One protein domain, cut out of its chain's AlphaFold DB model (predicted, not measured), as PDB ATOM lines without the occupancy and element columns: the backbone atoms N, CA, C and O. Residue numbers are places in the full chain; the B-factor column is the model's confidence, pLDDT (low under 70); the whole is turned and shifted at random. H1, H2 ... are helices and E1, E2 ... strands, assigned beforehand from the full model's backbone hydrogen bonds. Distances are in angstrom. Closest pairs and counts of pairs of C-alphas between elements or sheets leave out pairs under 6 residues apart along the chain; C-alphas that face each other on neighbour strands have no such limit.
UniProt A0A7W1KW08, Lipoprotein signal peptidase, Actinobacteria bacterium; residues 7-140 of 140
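AT A GLANCE: This is residues 7 to 140 of the 140 residues of the protein "Lipoprotein signal peptidase" of Actinobacteria bacterium (UniProt A0A7W1KW08). Three helices, H1, H2 and H3, lie side by side with H2 in the middle, a two-stranded antiparallel sheet, E1 and E2, sits at one end of H2 and H3, and residues 110 to 140, the end of H3 and then H4, stick out as a long arm. The 134 printed residues run E1 H1 H2 E2 H3 H4, mostly helix, extended, with a radius of gyration of the C-alphas of 24.1 A and spans of 85 by 33 by 28 A.

HOW THE PARTS SIT: E1, residues 7 to 12, and E2, residues 79 to 84, are antiparallel neighbours; N 10 and O 81, 2.9 A apart, are within hydrogen-bond range. H3, residues 93 to 116, is near E2, with 9 pairs of C-alphas within 10 A. H2, residues 48 to 70, touches H3 at a shallow tilt of 26 degrees, opposite ways; their closest C-alphas, Gly 60 and Ala 94, are 3.8 A apart. H1, residues 24 to 42, and H2 form a helical hairpin, the closest C-alphas, Ala 35 and Leu 58, 5.6 A apart. H4, residues 121 to 138, touches no helix. Every O i to N i+4 pair is within hydrogen-bond range in H2, H3 and H4, and 14 of 15 in H1.

IN THESE COORDINATES: E1 begins at C-alpha 7 (57.715, 15.760, 38.975), and H4 ends at C-alpha 138 (116.658, 28.512, 88.798). H3 measures 34.4 A and H2 31.9 A.

THE WHOLE: The printed part has no cut. The link E1 to H1 is long. Residues 14 to 22, 115 to 124 and 140 are under pLDDT 70.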
ATOM      1  N   PHE A   7      58.685  14.975  38.220       95.25
ATOM      2  CA  PHE A   7      57.715  15.760  38.975       95.25
ATOM      3  C   PHE A   7      56.416  14.974  39.104       95.25
ATOM      4  O   PHE A   7      55.790  14.634  38.099       95.25
ATOM      5  N   ARG A   8      56.018  14.674  40.339       92.50
ATOM      6  CA  ARG A   8      54.828  13.877  40.647       92.50
ATOM      7  C   ARG A   8      54.006  14.589  41.699       92.50
ATOM      8  O   ARG A   8      54.502  14.802  42.787       92.50
ATOM      9  N   PHE A   9      52.731  14.841  41.433       93.31
ATOM     10  CA  PHE A   9      51.828  15.333  42.470       93.31
ATOM     11  C   PHE A   9      51.571  14.252  43.530       93.31
ATOM     12  O   PHE A   9      51.031  13.183  43.222       93.31
ATOM     13  N   ALA A  10      51.955  14.533  44.771       91.12
ATOM     14  CA  ALA A  10      51.661  13.721  45.938       91.12
ATOM     15  C   ALA A  10      51.140  14.613  47.071       91.12
ATOM     16  O   ALA A  10      51.587  15.744  47.251       91.12
ATOM     17  N   THR A  11      50.173  14.104  47.830       88.88
ATOM     18  CA  THR A  11      49.640  14.786  49.010       88.88
ATOM     19  C   THR A  11      50.094  14.058  50.261       88.88
ATOM     20  O   THR A  11      49.944  12.841  50.380       88.88
ATOM     21  N   ASN A  12      50.646  14.813  51.205       86.31
ATOM     22  CA  ASN A  12      51.118  14.285  52.471       86.31
ATOM     23  C   ASN A  12      50.274  14.836  53.628       86.31
ATOM     24  O   ASN A  12      50.531  15.941  54.115       86.31
ATOM     25  N   PRO A  13      49.229  14.099  54.054       76.50
ATOM     26  CA  PRO A  13      48.424  14.481  55.211       76.50
ATOM     27  C   PRO A  13      49.156  14.246  56.543       76.50
ATOM     28  O   PRO A  13      48.730  14.766  57.568       76.50
ATOM     29  N   GLY A  14      50.237  13.463  56.558       68.19
ATOM     30  CA  GLY A  14      51.006  13.143  57.759       68.19
ATOM     31  C   GLY A  14      52.410  13.753  57.750       68.19
ATOM     32  O   GLY A  14      52.642  14.862  57.259       68.19
ATOM     33  N   GLY A  15      53.346  13.013  58.343       61.75
ATOM     34  CA  GLY A  15      54.786  13.232  58.221       61.75
ATOM     35  C   GLY A  15      55.424  12.231  57.253       61.75
ATOM     36  O   GLY A  15      54.740  11.560  56.480       61.75
ATOM     37  N   ALA A  16      56.750  12.088  57.304       57.44
ATOM     38  CA  ALA A  16      57.444  11.060  56.527       57.44
ATOM     39  C   ALA A  16      56.855   9.654  56.798       57.44
ATOM     40  O   ALA A  16      56.474   9.333  57.926       57.44
ATOM     41  N   PHE A  17      56.783   8.812  55.759       57.03
ATOM     42  CA  PHE A  17      56.310   7.417  55.822       57.03
ATOM     43  C   PHE A  17      54.856   7.208  56.280       57.03
ATOM     44  O   PHE A  17      54.541   6.159  56.837       57.03
ATOM     45  N   SER A  18      53.947   8.167  56.058       55.81
ATOM     46  CA  SER A  18      52.548   8.056  56.523       55.81
ATOM     47  C   SER A  18      52.397   7.929  58.048       55.81
ATOM     48  O   SER A  18      51.340   7.538  58.549       55.81
ATOM     49  N   LEU A  19      53.426   8.287  58.819       61.16
ATOM     50  CA  LEU A  19      53.308   8.356  60.269       61.16
ATOM     51  C   LEU A  19      52.327   9.472  60.642       61.16
ATOM     52  O   LEU A  19      52.403  10.585  60.121       61.16
ATOM     53  N   GLY A  20      51.395   9.164  61.546       60.22
ATOM     54  CA  GLY A  20      50.451  10.146  62.078       60.22
ATOM     55  C   GLY A  20      49.351  10.593  61.109       60.22
ATOM     56  O   GLY A  20      48.838  11.691  61.286       60.22
ATOM     57  N   GLN A  21      48.938   9.767  60.136       62.78
ATOM     58  CA  GLN A  21      47.778  10.064  59.264       62.78
ATOM     59  C   GLN A  21      46.496  10.431  60.042       62.78
ATOM     60  O   GLN A  21      45.685  11.211  59.555       62.78
ATOM     61  N   ASN A  22      46.336   9.924  61.270       67.44
ATOM     62  CA  ASN A  22      45.201  10.240  62.151       67.44
ATOM     63  C   ASN A  22      45.405  11.517  62.994       67.44
ATOM     64  O   ASN A  22      44.537  11.881  63.785       67.44
ATOM     65  N   ALA A  23      46.554  12.183  62.870       74.75
ATOM     66  CA  ALA A  23      46.904  13.390  63.614       74.75
ATOM     67  C   ALA A  23      47.605  14.442  62.723       74.75
ATOM     68  O   ALA A  23      48.695  14.899  63.062       74.75
ATOM     69  N   PRO A  24      46.996  14.880  61.603       72.88
ATOM     70  CA  PRO A  24      47.570  15.918  60.732       72.88
ATOM     71  C   PRO A  24      47.851  17.231  61.488       72.88
ATOM     72  O   PRO A  24      48.863  17.898  61.258       72.88
ATOM     73  N   TRP A  25      47.011  17.537  62.485       76.38
ATOM     74  CA  TRP A  25      47.167  18.677  63.387       76.38
ATOM     75  C   TRP A  25      48.487  18.648  64.170       76.38
ATOM     76  O   TRP A  25      49.069  19.704  64.406       76.38
ATOM     77  N   PHE A  26      48.997  17.462  64.526       81.31
ATOM     78  CA  PHE A  26      50.238  17.319  65.290       81.31
ATOM     79  C   PHE A  26      51.423  17.914  64.526       81.31
ATOM     80  O   PHE A  26      52.203  18.684  65.084       81.31
ATOM     81  N   PHE A  27      51.527  17.626  63.227       78.12
ATOM     82  CA  PHE A  27      52.618  18.133  62.394       78.12
ATOM     83  C   PHE A  27      52.562  19.647  62.227       78.12
ATOM     84  O   PHE A  27      53.599  20.311  62.289       78.12
ATOM     85  N   ALA A  28      51.366  20.212  62.067       82.56
ATOM     86  CA  ALA A  28      51.190  21.656  62.032       82.56
ATOM     87  C   ALA A  28      51.586  22.312  63.367       82.56
ATOM     88  O   ALA A  28      52.308  23.307  63.365       82.56
ATOM     89  N   THR A  29      51.189  21.729  64.505       83.31
ATOM     90  CA  THR A  29      51.569  22.220  65.838       83.31
ATOM     91  C   THR A  29      53.081  22.179  66.049       83.31
ATOM     92  O   THR A  29      53.667  23.174  66.469       83.31
ATOM     93  N   VAL A  30      53.737  21.066  65.712       86.06
ATOM     94  CA  VAL A  30      55.201  20.950  65.802       86.06
ATOM     95  C   VAL A  30      55.883  21.978  64.901       86.06
ATOM     96  O   VAL A  30      56.805  22.661  65.341       86.06
ATOM     97  N   THR A  31      55.401  22.149  63.668       85.75
ATOM     98  CA  THR A  31      55.942  23.142  62.726       85.75
ATOM     99  C   THR A  31      55.816  24.561  63.279       85.75
ATOM    100  O   THR A  31      56.769  25.335  63.204       85.75
ATOM    101  N   LEU A  32      54.678  24.895  63.893       88.06
ATOM    102  CA  LEU A  32      54.464  26.186  64.541       88.06
ATOM    103  C   LEU A  32      55.445  26.410  65.703       88.06
ATOM    104  O   LEU A  32      56.045  27.478  65.796       88.06
ATOM    105  N   ILE A  33      55.657  25.400  66.553       89.38
ATOM    106  CA  ILE A  33      56.633  25.467  67.652       89.38
ATOM    107  C   ILE A  33      58.043  25.709  67.100       89.38
ATOM    108  O   ILE A  33      58.739  26.606  67.574       89.38
ATOM    109  N   VAL A  34      58.454  24.959  66.074       88.75
ATOM    110  CA  VAL A  34      59.765  25.133  65.428       88.75
ATOM    111  C   VAL A  34      59.907  26.541  64.850       88.75
ATOM    112  O   VAL A  34      60.930  27.182  65.077       88.75
ATOM    113  N   ALA A  35      58.884  27.063  64.169       89.75
ATOM    114  CA  ALA A  35      58.910  28.418  63.623       89.75
ATOM    115  C   ALA A  35      59.118  29.476  64.723       89.75
ATOM    116  O   ALA A  35      59.970  30.353  64.579       89.75
ATOM    117  N   VAL A  36      58.412  29.357  65.855       90.00
ATOM    118  CA  VAL A  36      58.589  30.252  67.012       90.00
ATOM    119  C   VAL A  36      60.010  30.155  67.572       90.00
ATOM    120  O   VAL A  36      60.655  31.182  67.788       90.00
ATOM    121  N   LEU A  37      60.534  28.941  67.765       88.44
ATOM    122  CA  LEU A  37      61.897  28.732  68.265       88.44
ATOM    123  C   LEU A  37      62.959  29.322  67.330       88.44
ATOM    124  O   LEU A  37      63.925  29.922  67.803       88.44
ATOM    125  N   VAL A  38      62.776  29.188  66.016       88.81
ATOM    126  CA  VAL A  38      63.683  29.756  65.011       88.81
ATOM    127  C   VAL A  38      63.659  31.279  65.065       88.81
ATOM    128  O   VAL A  38      64.725  31.888  65.086       88.81
ATOM    129  N   VAL A  39      62.479  31.895  65.162       89.44
ATOM    130  CA  VAL A  39      62.343  33.354  65.295       89.44
ATOM    131  C   VAL A  39      63.031  33.858  66.565       89.44
ATOM    132  O   VAL A  39      63.837  34.783  66.498       89.44
ATOM    133  N   VAL A  40      62.785  33.224  67.716       88.75
ATOM    134  CA  VAL A  40      63.426  33.602  68.989       88.75
ATOM    135  C   VAL A  40      64.947  33.461  68.908       88.75
ATOM    136  O   VAL A  40      65.679  34.350  69.345       88.75
ATOM    137  N   THR A  41      65.430  32.367  68.321       83.88
ATOM    138  CA  THR A  41      66.864  32.115  68.135       83.88
ATOM    139  C   THR A  41      67.492  33.124  67.171       83.88
ATOM    140  O   THR A  41      68.594  33.604  67.428       83.88
ATOM    141  N   ALA A  42      66.789  33.515  66.105       84.38
ATOM    142  CA  ALA A  42      67.280  34.482  65.124       84.38
ATOM    143  C   ALA A  42      67.608  35.843  65.750       84.38
ATOM    144  O   ALA A  42      68.616  36.444  65.392       84.38
ATOM    145  N   PHE A  43      66.848  36.286  66.757       83.69
ATOM    146  CA  PHE A  43      67.148  37.525  67.485       83.69
ATOM    147  C   PHE A  43      68.430  37.470  68.331       83.69
ATOM    148  O   PHE A  43      68.915  38.510  68.773       83.69
ATOM    149  N   ARG A  44      68.994  36.280  68.574       81.94
ATOM    150  CA  ARG A  44      70.194  36.091  69.405       81.94
ATOM    151  C   ARG A  44      71.485  35.966  68.597       81.94
ATOM    152  O   ARG A  44      72.560  35.939  69.193       81.94
ATOM    153  N   HIS A  45      71.405  35.885  67.270       76.88
ATOM    154  CA  HIS A  45      72.566  35.678  66.408       76.88
ATOM    155  C   HIS A  45      72.706  36.804  65.384       76.88
ATOM    156  O   HIS A  45      71.763  37.152  64.688       76.88
ATOM    157  N   THR A  46      73.918  37.344  65.257       74.06
ATOM    158  CA  THR A  46      74.238  38.442  64.326       74.06
ATOM    159  C   THR A  46      75.017  37.985  63.095       74.06
ATOM    160  O   THR A  46      75.253  38.775  62.183       74.06
ATOM    161  N   ASN A  47      75.441  36.718  63.041       85.88
ATOM    162  CA  ASN A  47      76.240  36.226  61.926       85.88
ATOM    163  C   ASN A  47      75.354  35.888  60.708       85.88
ATOM    164  O   ASN A  47      74.285  35.285  60.839       85.88
ATOM    165  N   ALA A  48      75.816  36.268  59.515       88.31
ATOM    166  CA  ALA A  48      75.033  36.164  58.282       88.31
ATOM    167  C   ALA A  48      74.722  34.714  57.871       88.31
ATOM    168  O   ALA A  48      73.653  34.453  57.327       88.31
ATOM    169  N   ILE A  49      75.623  33.764  58.150       89.56
ATOM    170  CA  ILE A  49      75.444  32.351  57.775       89.56
ATOM    171  C   ILE A  49      74.330  31.713  58.613       89.56
ATOM    172  O   ILE A  49      73.446  31.063  58.066       89.56
ATOM    173  N   THR A  50      74.332  31.935  59.925       90.38
ATOM    174  CA  THR A  50      73.262  31.518  60.836       90.38
ATOM    175  C   THR A  50      71.966  32.241  60.501       90.38
ATOM    176  O   THR A  50      70.929  31.591  60.471       90.38
ATOM    177  N   GLY A  51      72.005  33.537  60.174       91.50
ATOM    178  CA  GLY A  51      70.826  34.265  59.697       91.50
ATOM    179  C   GLY A  51      70.207  33.630  58.446       91.50
ATOM    180  O   GLY A  51      69.008  33.364  58.426       91.50
ATOM    181  N   LEU A  52      71.025  33.305  57.439       93.56
ATOM    182  CA  LEU A  52      70.587  32.600  56.231       93.56
ATOM    183  C   LEU A  52      70.026  31.211  56.558       93.56
ATOM    184  O   LEU A  52      68.961  30.845  56.070       93.56
ATOM    185  N   ALA A  53      70.719  30.444  57.398       94.44
ATOM    186  CA  ALA A  53      70.311  29.096  57.766       94.44
ATOM    187  C   ALA A  53      68.977  29.081  58.531       94.44
ATOM    188  O   ALA A  53      68.084  28.301  58.203       94.44
ATOM    189  N   LEU A  54      68.803  29.989  59.497       93.94
ATOM    190  CA  LEU A  54      67.544  30.181  60.220       93.94
ATOM    191  C   LEU A  54      66.436  30.674  59.283       93.94
ATOM    192  O   LEU A  54      65.314  30.188  59.373       93.94
ATOM    193  N   GLY A  55      66.749  31.574  58.347       94.81
ATOM    194  CA  GLY A  55      65.813  32.027  57.318       94.81
ATOM    195  C   GLY A  55      65.330  30.893  56.408       94.81
ATOM    196  O   GLY A  55      64.137  30.814  56.126       94.81
ATOM    197  N   LEU A  56      66.220  29.979  56.007       96.94
ATOM    198  CA  LEU A  56      65.869  28.788  55.225       96.94
ATOM    199  C   LEU A  56      64.947  27.842  56.003       96.94
ATOM    200  O   LEU A  56      63.919  27.419  55.473       96.94
ATOM    201  N   VAL A  57      65.274  27.550  57.268       96.06
ATOM    202  CA  VAL A  57      64.429  26.701  58.126       96.06
ATOM    203  C   VAL A  57      63.067  27.353  58.356       96.06
ATOM    204  O   VAL A  57      62.045  26.687  58.206       96.06
ATOM    205  N   LEU A  58      63.033  28.650  58.674       95.88
ATOM    206  CA  LEU A  58      61.789  29.385  58.896       95.88
ATOM    207  C   LEU A  58      60.932  29.430  57.630       95.88
ATOM    208  O   LEU A  58      59.740  29.148  57.694       95.88
ATOM    209  N   GLY A  59      61.531  29.750  56.483       96.44
ATOM    210  CA  GLY A  59      60.834  29.815  55.201       96.44
ATOM    211  C   GLY A  59      60.217  28.473  54.814       96.44
ATOM    212  O   GLY A  59      59.044  28.425  54.448       96.44
ATOM    213  N   GLY A  60      60.964  27.375  54.965       96.56
ATOM    214  CA  GLY A  60      60.431  26.037  54.715       96.56
ATOM    215  C   GLY A  60      59.339  25.634  55.713       96.56
ATOM    216  O   GLY A  60      58.281  25.155  55.309       96.56
ATOM    217  N   ALA A  61      59.530  25.902  57.009       94.06
ATOM    218  CA  ALA A  61      58.514  25.632  58.029       94.06
ATOM    219  C   ALA A  61      57.208  26.392  57.744       94.06
ATOM    220  O   ALA A  61      56.129  25.802  57.774       94.06
ATOM    221  N   LEU A  62      57.301  27.682  57.411       95.19
ATOM    222  CA  LEU A  62      56.142  28.496  57.056       95.19
ATOM    223  C   LEU A  62      55.476  28.008  55.768       95.19
ATOM    224  O   LEU A  62      54.257  27.899  55.756       95.19
ATOM    225  N   GLY A  63      56.232  27.639  54.730       94.81
ATOM    226  CA  GLY A  63      55.666  27.086  53.493       94.81
ATOM    227  C   GLY A  63      54.833  25.823  53.740       94.81
ATOM    228  O   GLY A  63      53.672  25.747  53.340       94.81
ATOM    229  N   ASN A  64      55.387  24.875  54.499       93.12
ATOM    230  CA  ASN A  64      54.693  23.642  54.875       93.12
ATOM    231  C   ASN A  64      53.510  23.884  55.836       93.12
ATOM    232  O   ASN A  64      52.559  23.100  55.856       93.12
ATOM    233  N   LEU A  65      53.549  24.937  56.658       91.31
ATOM    234  CA  LEU A  65      52.424  25.329  57.510       91.31
ATOM    235  C   LEU A  65      51.305  25.989  56.690       91.31
ATOM    236  O   LEU A  65      50.135  25.673  56.899       91.31
ATOM    237  N   THR A  66      51.652  26.858  55.738       92.88
ATOM    238  CA  THR A  66      50.700  27.508  54.828       92.88
ATOM    239  C   THR A  66      49.908  26.477  54.037       92.88
ATOM    240  O   THR A  66      48.685  26.589  53.963       92.88
ATOM    241  N   ASP A  67      50.559  25.440  53.510       91.62
ATOM    242  CA  ASP A  67      49.863  24.345  52.830       91.62
ATOM    243  C   ASP A  67      48.824  23.675  53.746       91.62
ATOM    244  O   ASP A  67      47.660  23.532  53.370       91.62
ATOM    245  N   ARG A  68      49.191  23.359  54.993       89.88
ATOM    246  CA  ARG A  68      48.275  22.712  55.951       89.88
ATOM    247  C   ARG A  68      47.091  23.587  56.366       89.88
ATOM    248  O   ARG A  68      46.013  23.053  56.605       89.88
ATOM    249  N   VAL A  69      47.284  24.901  56.458       89.38
ATOM    250  CA  VAL A  69      46.219  25.849  56.837       89.38
ATOM    251  C   VAL A  69      45.293  26.158  55.661       89.38
ATOM    252  O   VAL A  69      44.098  26.354  55.850       89.38
ATOM    253  N   THR A  70      45.822  26.211  54.438       91.75
ATOM    254  CA  THR A  70      45.041  26.603  53.252       91.75
ATOM    255  C   THR A  70      44.333  25.432  52.574       91.75
ATOM    256  O   THR A  70      43.361  25.646  51.853       91.75
ATOM    257  N   ARG A  71      44.801  24.195  52.789       87.62
ATOM    258  CA  ARG A  71      44.306  22.986  52.105       87.62
ATOM    259  C   ARG A  71      43.515  22.040  53.011       87.62
ATOM    260  O   ARG A  71      43.323  20.876  52.660       87.62
ATOM    261  N   GLY A  72      43.076  22.505  54.174       80.56
ATOM    262  CA  GLY A  72      42.224  21.751  55.090       80.56
ATOM    263  C   GLY A  72      41.548  22.663  56.103       80.56
ATOM    264  O   GLY A  72      41.773  23.870  56.115       80.56
ATOM    265  N   GLU A  73      40.716  22.089  56.966       79.94
ATOM    266  CA  GLU A  73      40.111  22.855  58.050       79.94
ATOM    267  C   GLU A  73      41.109  22.981  59.207       79.94
ATOM    268  O   GLU A  73      41.643  21.981  59.704       79.94
ATOM    269  N   TRP A  74      41.354  24.214  59.657       77.50
ATOM    270  CA  TRP A  74      42.274  24.543  60.749       77.50
ATOM    271  C   TRP A  74      43.730  24.144  60.456       77.50
ATOM    272  O   TRP A  74      44.456  24.859  59.777       77.50
ATOM    273  N   PHE A  75      44.155  22.998  60.984       80.00
ATOM    274  CA  PHE A  75      45.508  22.452  60.894       80.00
ATOM    275  C   PHE A  75      45.510  21.012  60.365       80.00
ATOM    276  O   PHE A  75      46.486  20.284  60.527       80.00
ATOM    277  N   SER A  76      44.396  20.582  59.768       80.75
ATOM    278  CA  SER A  76      44.213  19.222  59.255       80.75
ATOM    279  C   SER A  76      44.576  19.056  57.776       80.75
ATOM    280  O   SER A  76      44.446  17.955  57.242       80.75
ATOM    281  N   GLY A  77      45.011  20.126  57.103       86.25
ATOM    282  CA  GLY A  77      45.411  20.060  55.701       86.25
ATOM    283  C   GLY A  77      46.685  19.248  55.477       86.25
ATOM    284  O   GLY A  77      47.340  18.771  56.402       86.25
ATOM    285  N   HIS A  78      47.041  19.113  54.208       88.44
ATOM    286  CA  HIS A  78      48.171  18.318  53.744       88.44
ATOM    287  C   HIS A  78      49.208  19.201  53.055       88.44
ATOM    288  O   HIS A  78      48.890  20.283  52.562       88.44
ATOM    289  N   VAL A  79      50.440  18.706  52.996       91.75
ATOM    290  CA  VAL A  79      51.519  19.313  52.211       91.75
ATOM    291  C   VAL A  79      51.500  18.751  50.797       91.75
ATOM    292  O   VAL A  79      51.177  17.574  50.602       91.75
ATOM    293  N   VAL A  80      51.806  19.594  49.811       94.00
ATOM    294  CA  VAL A  80      52.003  19.146  48.431       94.00
ATOM    295  C   VAL A  80      53.475  18.823  48.207       94.00
ATOM    296  O   VAL A  80      54.332  19.708  48.240       94.00
ATOM    297  N   ASP A  81      53.733  17.556  47.908       94.00
ATOM    298  CA  ASP A  81      55.041  17.045  47.522       94.00
ATOM    299  C   ASP A  81      55.076  16.863  46.007       94.00
ATOM    300  O   ASP A  81      54.098  16.417  45.395       94.00
ATOM    301  N   PHE A  82      56.186  17.259  45.382       95.88
ATOM    302  CA  PHE A  82      56.285  17.257  43.921       95.88
ATOM    303  C   PHE A  82      57.618  16.784  43.346       95.88
ATOM    304  O   PHE A  82      57.668  16.470  42.159       95.88
ATOM    305  N   ILE A  83      58.681  16.702  44.145       96.06
ATOM    306  CA  ILE A  83      60.022  16.297  43.713       96.06
ATOM    307  C   ILE A  83      60.213  14.811  44.021       96.06
ATOM    308  O   ILE A  83      60.291  14.429  45.185       96.06
ATOM    309  N   ASP A  84      60.302  13.980  42.981       95.62
ATOM    310  CA  ASP A  84      60.468  12.528  43.096       95.62
ATOM    311  C   ASP A  84      61.812  12.080  42.497       95.62
ATOM    312  O   ASP A  84      62.005  12.106  41.277       95.62
ATOM    313  N   LEU A  85      62.732  11.650  43.368       94.69
ATOM    314  CA  LEU A  85      64.060  11.147  42.994       94.69
ATOM    315  C   LEU A  85      64.100   9.630  42.724       94.69
ATOM    316  O   LEU A  85      65.184   9.074  42.571       94.69
ATOM    317  N   GLN A  86      62.955   8.940  42.704       91.62
ATOM    318  CA  GLN A  86      62.785   7.489  42.494       91.62
ATOM    319  C   GLN A  86      63.378   6.572  43.585       91.62
ATOM    320  O   GLN A  86      62.845   5.495  43.839       91.62
ATOM    321  N   VAL A  87      64.454   6.986  44.257       92.88
ATOM    322  CA  VAL A  87      65.142   6.244  45.334       92.88
ATOM    323  C   VAL A  87      64.924   6.853  46.723       92.88
ATOM    324  O   VAL A  87      65.414   6.328  47.720       92.88
ATOM    325  N   TRP A  88      64.213   7.977  46.792       89.81
ATOM    326  CA  TRP A  88      63.960   8.752  48.005       89.81
ATOM    327  C   TRP A  88      62.471   9.122  48.077       89.81
ATOM    328  O   TRP A  88      61.857   9.286  47.019       89.81
ATOM    329  N   PRO A  89      61.873   9.261  49.279       90.12
ATOM    330  CA  PRO A  89      60.503   9.751  49.414       90.12
ATOM    331  C   PRO A  89      60.278  11.060  48.655       90.12
ATOM    332  O   PRO A  89      61.176  11.893  48.605       90.12
ATOM    333  N   VAL A  90      59.085  11.253  48.090       93.12
ATOM    334  CA  VAL A  90      58.731  12.512  47.415       93.12
ATOM    335  C   VAL A  90      58.760  13.653  48.436       93.12
ATOM    336  O   VAL A  90      58.319  13.468  49.568       93.12
ATOM    337  N   PHE A  91      59.292  14.806  48.044       94.44
ATOM    338  CA  PHE A  91      59.429  15.987  48.903       94.44
ATOM    339  C   PHE A  91      59.145  17.269  48.119       94.44
ATOM    340  O   PHE A  91      58.846  17.237  46.918       94.44
ATOM    341  N   ASN A  92      59.248  18.420  48.779       95.44
ATOM    342  CA  ASN A  92      59.063  19.717  48.139       95.44
ATOM    343  C   ASN A  92      60.225  20.699  48.390       95.44
ATOM    344  O   ASN A  92      61.260  20.398  48.997       95.44
ATOM    345  N   LEU A  93      60.065  21.920  47.881       97.06
ATOM    346  CA  LEU A  93      61.063  22.973  48.060       97.06
ATOM    347  C   LEU A  93      61.190  23.427  49.528       97.06
ATOM    348  O   LEU A  93      62.286  23.786  49.955       97.06
ATOM    349  N   ALA A  94      60.104  23.388  50.302       95.81
ATOM    350  CA  ALA A  94      60.121  23.726  51.723       95.81
ATOM    351  C   ALA A  94      60.955  22.719  52.535       95.81
ATOM    352  O   ALA A  94      61.782  23.135  53.349       95.81
ATOM    353  N   ASP A  95      60.841  21.423  52.249       93.94
ATOM    354  CA  ASP A  95      61.678  20.385  52.857       93.94
ATOM    355  C   ASP A  95      63.152  20.577  52.489       93.94
ATOM    356  O   ASP A  95      64.035  20.506  53.345       93.94
ATOM    357  N   SER A  96      63.423  20.912  51.225       97.06
ATOM    358  CA  SER A  96      64.781  21.207  50.749       97.06
ATOM    359  C   SER A  96      65.398  22.398  51.489       97.06
ATOM    360  O   SER A  96      66.577  22.359  51.856       97.06
ATOM    361  N   ALA A  97      64.610  23.448  51.746       97.75
ATOM    362  CA  ALA A  97      65.043  24.615  52.508       97.75
ATOM    363  C   ALA A  97      65.341  24.258  53.972       97.75
ATOM    364  O   ALA A  97      66.399  24.630  54.484       97.75
ATOM    365  N   ILE A  98      64.473  23.473  54.620       95.50
ATOM    366  CA  ILE A  98      64.682  22.998  55.996       95.50
ATOM    367  C   ILE A  98      65.972  22.179  56.096       95.50
ATOM    368  O   ILE A  98      66.809  22.468  56.950       95.50
ATOM    369  N   VAL A  99      66.167  21.197  55.209       95.56
ATOM    370  CA  VAL A  99      67.360  20.334  55.209       95.56
ATOM    371  C   VAL A  99      68.627  21.146  54.945       95.56
ATOM    372  O   VAL A  99      69.625  20.973  55.645       95.56
ATOM    373  N   SER A 100      68.590  22.076  53.988       97.38
ATOM    374  CA  SER A 100      69.737  22.935  53.673       97.38
ATOM    375  C   SER A 100      70.094  23.861  54.838       97.38
ATOM    376  O   SER A 100      71.263  23.975  55.205       97.38
ATOM    377  N   GLY A 101      69.095  24.490  55.465       95.88
ATOM    378  CA  GLY A 101      69.291  25.339  56.638       95.88
ATOM    379  C   GLY A 101      69.826  24.556  57.840       95.88
ATOM    380  O   GLY A 101      70.801  24.974  58.461       95.88
ATOM    381  N   ALA A 102      69.270  23.376  58.121       93.94
ATOM    382  CA  ALA A 102      69.777  22.486  59.164       93.94
ATOM    383  C   ALA A 102      71.231  22.054  58.896       93.94
ATOM    384  O   ALA A 102      72.061  22.088  59.804       93.94
ATOM    385  N   GLY A 103      71.565  21.724  57.643       95.56
ATOM    386  CA  GLY A 103      72.929  21.407  57.222       95.56
ATOM    387  C   GLY A 103      73.903  22.566  57.445       95.56
ATOM    388  O   GLY A 103      74.988  22.361  57.989       95.56
ATOM    389  N   LEU A 104      73.504  23.797  57.106       94.19
ATOM    390  CA  LEU A 104      74.309  24.996  57.362       94.19
ATOM    391  C   LEU A 104      74.536  25.236  58.859       94.19
ATOM    392  O   LEU A 104      75.660  25.547  59.256       94.19
ATOM    393  N   LEU A 105      73.505  25.065  59.695       91.62
ATOM    394  CA  LEU A 105      73.644  25.179  61.151       91.62
ATOM    395  C   LEU A 105      74.594  24.114  61.708       91.62
ATOM    396  O   LEU A 105      75.469  24.435  62.515       91.62
ATOM    397  N   ALA A 106      74.461  22.866  61.256       91.12
ATOM    398  CA  ALA A 106      75.322  21.768  61.680       91.12
ATOM    399  C   ALA A 106      76.789  22.040  61.319       91.12
ATOM    400  O   ALA A 106      77.651  22.044  62.197       91.12
ATOM    401  N   VAL A 107      77.074  22.354  60.051       90.38
ATOM    402  CA  VAL A 107      78.432  22.679  59.589       90.38
ATOM    403  C   VAL A 107      78.990  23.895  60.330       90.38
ATOM    404  O   VAL A 107      80.135  23.858  60.782       90.38
ATOM    405  N   GLY A 108      78.188  24.948  60.510       86.56
ATOM    406  CA  GLY A 108      78.586  26.136  61.267       86.56
ATOM    407  C   GLY A 108      79.003  25.807  62.701       86.56
ATOM    408  O   GLY A 108      80.028  26.299  63.173       86.56
ATOM    409  N   SER A 109      78.261  24.914  63.360       84.00
ATOM    410  CA  SER A 109      78.535  24.477  64.732       84.00
ATOM    411  C   SER A 109      79.837  23.673  64.821       84.00
ATOM    412  O   SER A 109      80.684  23.970  65.660       84.00
ATOM    413  N   PHE A 110      80.063  22.732  63.896       83.69
ATOM    414  CA  PHE A 110      81.315  21.961  63.826       83.69
ATOM    415  C   PHE A 110      82.547  22.834  63.541       83.69
ATOM    416  O   PHE A 110      83.630  22.579  64.068       83.69
ATOM    417  N   VAL A 111      82.415  23.862  62.696       82.00
ATOM    418  CA  VAL A 111      83.523  24.782  62.390       82.00
ATOM    419  C   VAL A 111      83.833  25.693  63.581       82.00
ATOM    420  O   VAL A 111      85.007  25.953  63.850       82.00
ATOM    421  N   TRP A 112      82.811  26.165  64.299       75.62
ATOM    422  CA  TRP A 112      82.985  26.992  65.495       75.62
ATOM    423  C   TRP A 112      83.685  26.234  66.626       75.62
ATOM    424  O   TRP A 112      84.623  26.754  67.231       75.62
ATOM    425  N   ASP A 113      83.290  24.983  66.853       77.12
ATOM    426  CA  ASP A 113      83.875  24.119  67.879       77.12
ATOM    427  C   ASP A 113      85.380  23.887  67.639       77.12
ATOM    428  O   ASP A 113      86.216  24.123  68.514       77.12
ATOM    429  N   ARG A 114      85.770  23.595  66.389       72.94
ATOM    430  CA  ARG A 114      87.188  23.442  66.007       72.94
ATOM    431  C   ARG A 114      88.027  24.703  66.194       72.94
ATOM    432  O   ARG A 114      89.220  24.595  66.464       72.94
ATOM    433  N   ARG A 115      87.442  25.892  66.026       63.53
ATOM    434  CA  ARG A 115      88.149  27.161  66.277       63.53
ATOM    435  C   ARG A 115      88.280  27.443  67.770       63.53
ATOM    436  O   ARG A 115      89.304  27.974  68.193       63.53
ATOM    437  N   SER A 116      87.282  27.047  68.554       60.25
ATOM    438  CA  SER A 116      87.258  27.230  70.008       60.25
ATOM    439  C   SER A 116      88.284  26.334  70.719       60.25
ATOM    440  O   SER A 116      88.872  26.756  71.708       60.25
ATOM    441  N   GLY A 117      88.632  25.177  70.141       53.78
ATOM    442  CA  GLY A 117      89.739  24.321  70.602       53.78
ATOM    443  C   GLY A 117      91.156  24.918  70.477       53.78
ATOM    444  O   GLY A 117      92.128  24.276  70.875       53.78
ATOM    445  N   SER A 118      91.306  26.133  69.935       51.66
ATOM    446  CA  SER A 118      92.593  26.858  69.877       51.66
ATOM    447  C   SER A 118      92.889  27.658  71.151       51.66
ATOM    448  O   SER A 118      94.024  28.083  71.345       51.66
ATOM    449  N   GLY A 119      91.878  27.882  71.995       54.75
ATOM    450  CA  GLY A 119      91.972  28.619  73.253       54.75
ATOM    451  C   GLY A 119      91.617  27.724  74.428       54.75
ATOM    452  O   GLY A 119      90.708  28.051  75.178       54.75
ATOM    453  N   ASP A 120      92.286  26.576  74.535       61.00
ATOM    454  CA  ASP A 120      92.168  25.691  75.690       61.00
ATOM    455  C   ASP A 120      92.656  26.438  76.951       61.00
ATOM    456  O   ASP A 120      93.860  26.710  77.046       61.00
ATOM    457  N   PRO A 121      91.769  26.822  77.891       59.03
ATOM    458  CA  PRO A 121      92.181  27.490  79.125       59.03
ATOM    459  C   PRO A 121      93.128  26.603  79.943       59.03
ATOM    460  O   PRO A 121      94.046  27.129  80.572       59.03
ATOM    461  N   ASP A 122      93.026  25.275  79.810       64.25
ATOM    462  CA  ASP A 122      93.928  24.347  80.487       64.25
ATOM    463  C   ASP A 122      95.364  24.470  79.959       64.25
ATOM    464  O   ASP A 122      96.306  24.206  80.702       64.25
ATOM    465  N   ARG A 123      95.587  24.915  78.710       62.94
ATOM    466  CA  ARG A 123      96.945  25.191  78.201       62.94
ATOM    467  C   ARG A 123      97.534  26.479  78.748       62.94
ATOM    468  O   ARG A 123      98.751  26.546  78.891       62.94
ATOM    469  N   VAL A 124      96.710  27.491  79.019       66.06
ATOM    470  CA  VAL A 124      97.176  28.752  79.617       66.06
ATOM    471  C   VAL A 124      97.602  28.494  81.060       66.06
ATOM    472  O   VAL A 124      98.700  28.894  81.448       66.06
ATOM    473  N   ASP A 125      96.807  27.721  81.799       72.50
ATOM    474  CA  ASP A 125      97.122  27.329  83.173       72.50
ATOM    475  C   ASP A 125      98.313  26.358  83.235       72.50
ATOM    476  O   ASP A 125      99.183  26.490  84.097       72.50
ATOM    477  N   GLN A 126      98.430  25.425  82.283       71.94
ATOM    478  CA  GLN A 126      99.597  24.539  82.178       71.94
ATOM    479  C   GLN A 126     100.876  25.289  81.786       71.94
ATOM    480  O   GLN A 126     101.944  24.963  82.306       71.94
ATOM    481  N   ALA A 127     100.789  26.286  80.900       71.06
ATOM    482  CA  ALA A 127     101.926  27.125  80.533       71.06
ATOM    483  C   ALA A 127     102.390  27.968  81.730       71.06
ATOM    484  O   ALA A 127     103.569  27.916  82.080       71.06
ATOM    485  N   ALA A 128     101.461  28.627  82.431       73.88
ATOM    486  CA  ALA A 128     101.756  29.403  83.635       73.88
ATOM    487  C   ALA A 128     102.371  28.537  84.749       73.88
ATOM    488  O   ALA A 128     103.414  28.880  85.305       73.88
ATOM    489  N   ALA A 129     101.804  27.354  85.008       77.00
ATOM    490  CA  ALA A 129     102.340  26.416  85.993       77.00
ATOM    491  C   ALA A 129     103.717  25.853  85.595       77.00
ATOM    492  O   ALA A 129     104.521  25.490  86.459       77.00
ATOM    493  N   SER A 130     104.005  25.742  84.295       78.44
ATOM    494  CA  SER A 130     105.316  25.309  83.806       78.44
ATOM    495  C   SER A 130     106.386  26.392  83.964       78.44
ATOM    496  O   SER A 130     107.522  26.064  84.312       78.44
ATOM    497  N   ASP A 131     106.017  27.662  83.792       80.56
ATOM    498  CA  ASP A 131     106.917  28.802  83.963       80.56
ATOM    499  C   ASP A 131     107.232  29.053  85.444       80.56
ATOM    500  O   ASP A 131     108.397  29.244  85.792       80.56
ATOM    501  N   GLU A 132     106.252  28.924  86.345       79.00
ATOM    502  CA  GLU A 132     106.489  28.990  87.798       79.00
ATOM    503  C   GLU A 132     107.431  27.879  88.285       79.00
ATOM    504  O   GLU A 132     108.342  28.121  89.078       79.00
ATOM    505  N   ARG A 133     107.257  26.650  87.778       79.94
ATOM    506  CA  ARG A 133     108.148  25.526  88.114       79.94
ATOM    507  C   ARG A 133     109.565  25.720  87.583       79.94
ATOM    508  O   ARG A 133     110.501  25.235  88.211       79.94
ATOM    509  N   ARG A 134     109.725  26.391  86.439       80.38
ATOM    510  CA  ARG A 134     111.038  26.737  85.875       80.38
ATOM    511  C   ARG A 134     111.717  27.841  86.680       80.38
ATOM    512  O   ARG A 134     112.882  27.682  87.021       80.38
ATOM    513  N   ALA A 135     110.986  28.886  87.066       78.00
ATOM    514  CA  ALA A 135     111.512  29.959  87.911       78.00
ATOM    515  C   ALA A 135     111.968  29.442  89.289       78.00
ATOM    516  O   ALA A 135     113.061  29.765  89.741       78.00
ATOM    517  N   ALA A 136     111.189  28.555  89.916       75.88
ATOM    518  CA  ALA A 136     111.541  27.958  91.208       75.88
ATOM    519  C   ALA A 136     112.731  26.975  91.150       75.88
ATOM    520  O   ALA A 136     113.279  26.611  92.195       75.88
ATOM    521  N   ALA A 137     113.101  26.500  89.958       75.50
ATOM    522  CA  ALA A 137     114.254  25.627  89.755       75.50
ATOM    523  C   ALA A 137     115.561  26.412  89.558       75.50
ATOM    524  O   ALA A 137     116.603  25.918  89.973       75.50
ATOM    525  N   ASP A 138     115.499  27.620  88.986       74.88
ATOM    526  CA  ASP A 138     116.658  28.512  88.798       74.88
ATOM    527  C   ASP A 138     117.084  29.234  90.096       74.88
ATOM    528  O   ASP A 138     118.204  29.730  90.190       74.88
ATOM    529  N   GLU A 139     116.220  29.284  91.117       70.00
ATOM    530  CA  GLU A 139     116.516  29.888  92.430       70.00
ATOM    531  C   GLU A 139     117.206  28.936  93.438       70.00
ATOM    532  O   GLU A 139     117.410  29.317  94.594       70.00
ATOM    533  N   ARG A 140     117.562  27.703  93.044       57.06
ATOM    534  CA  ARG A 140     118.245  26.706  93.897       57.06
ATOM    535  C   ARG A 140     119.668  26.416  93.443       57.06
ATOM    536  O   ARG A 140     120.515  26.222  94.345       57.06
TER     537      ARG A 140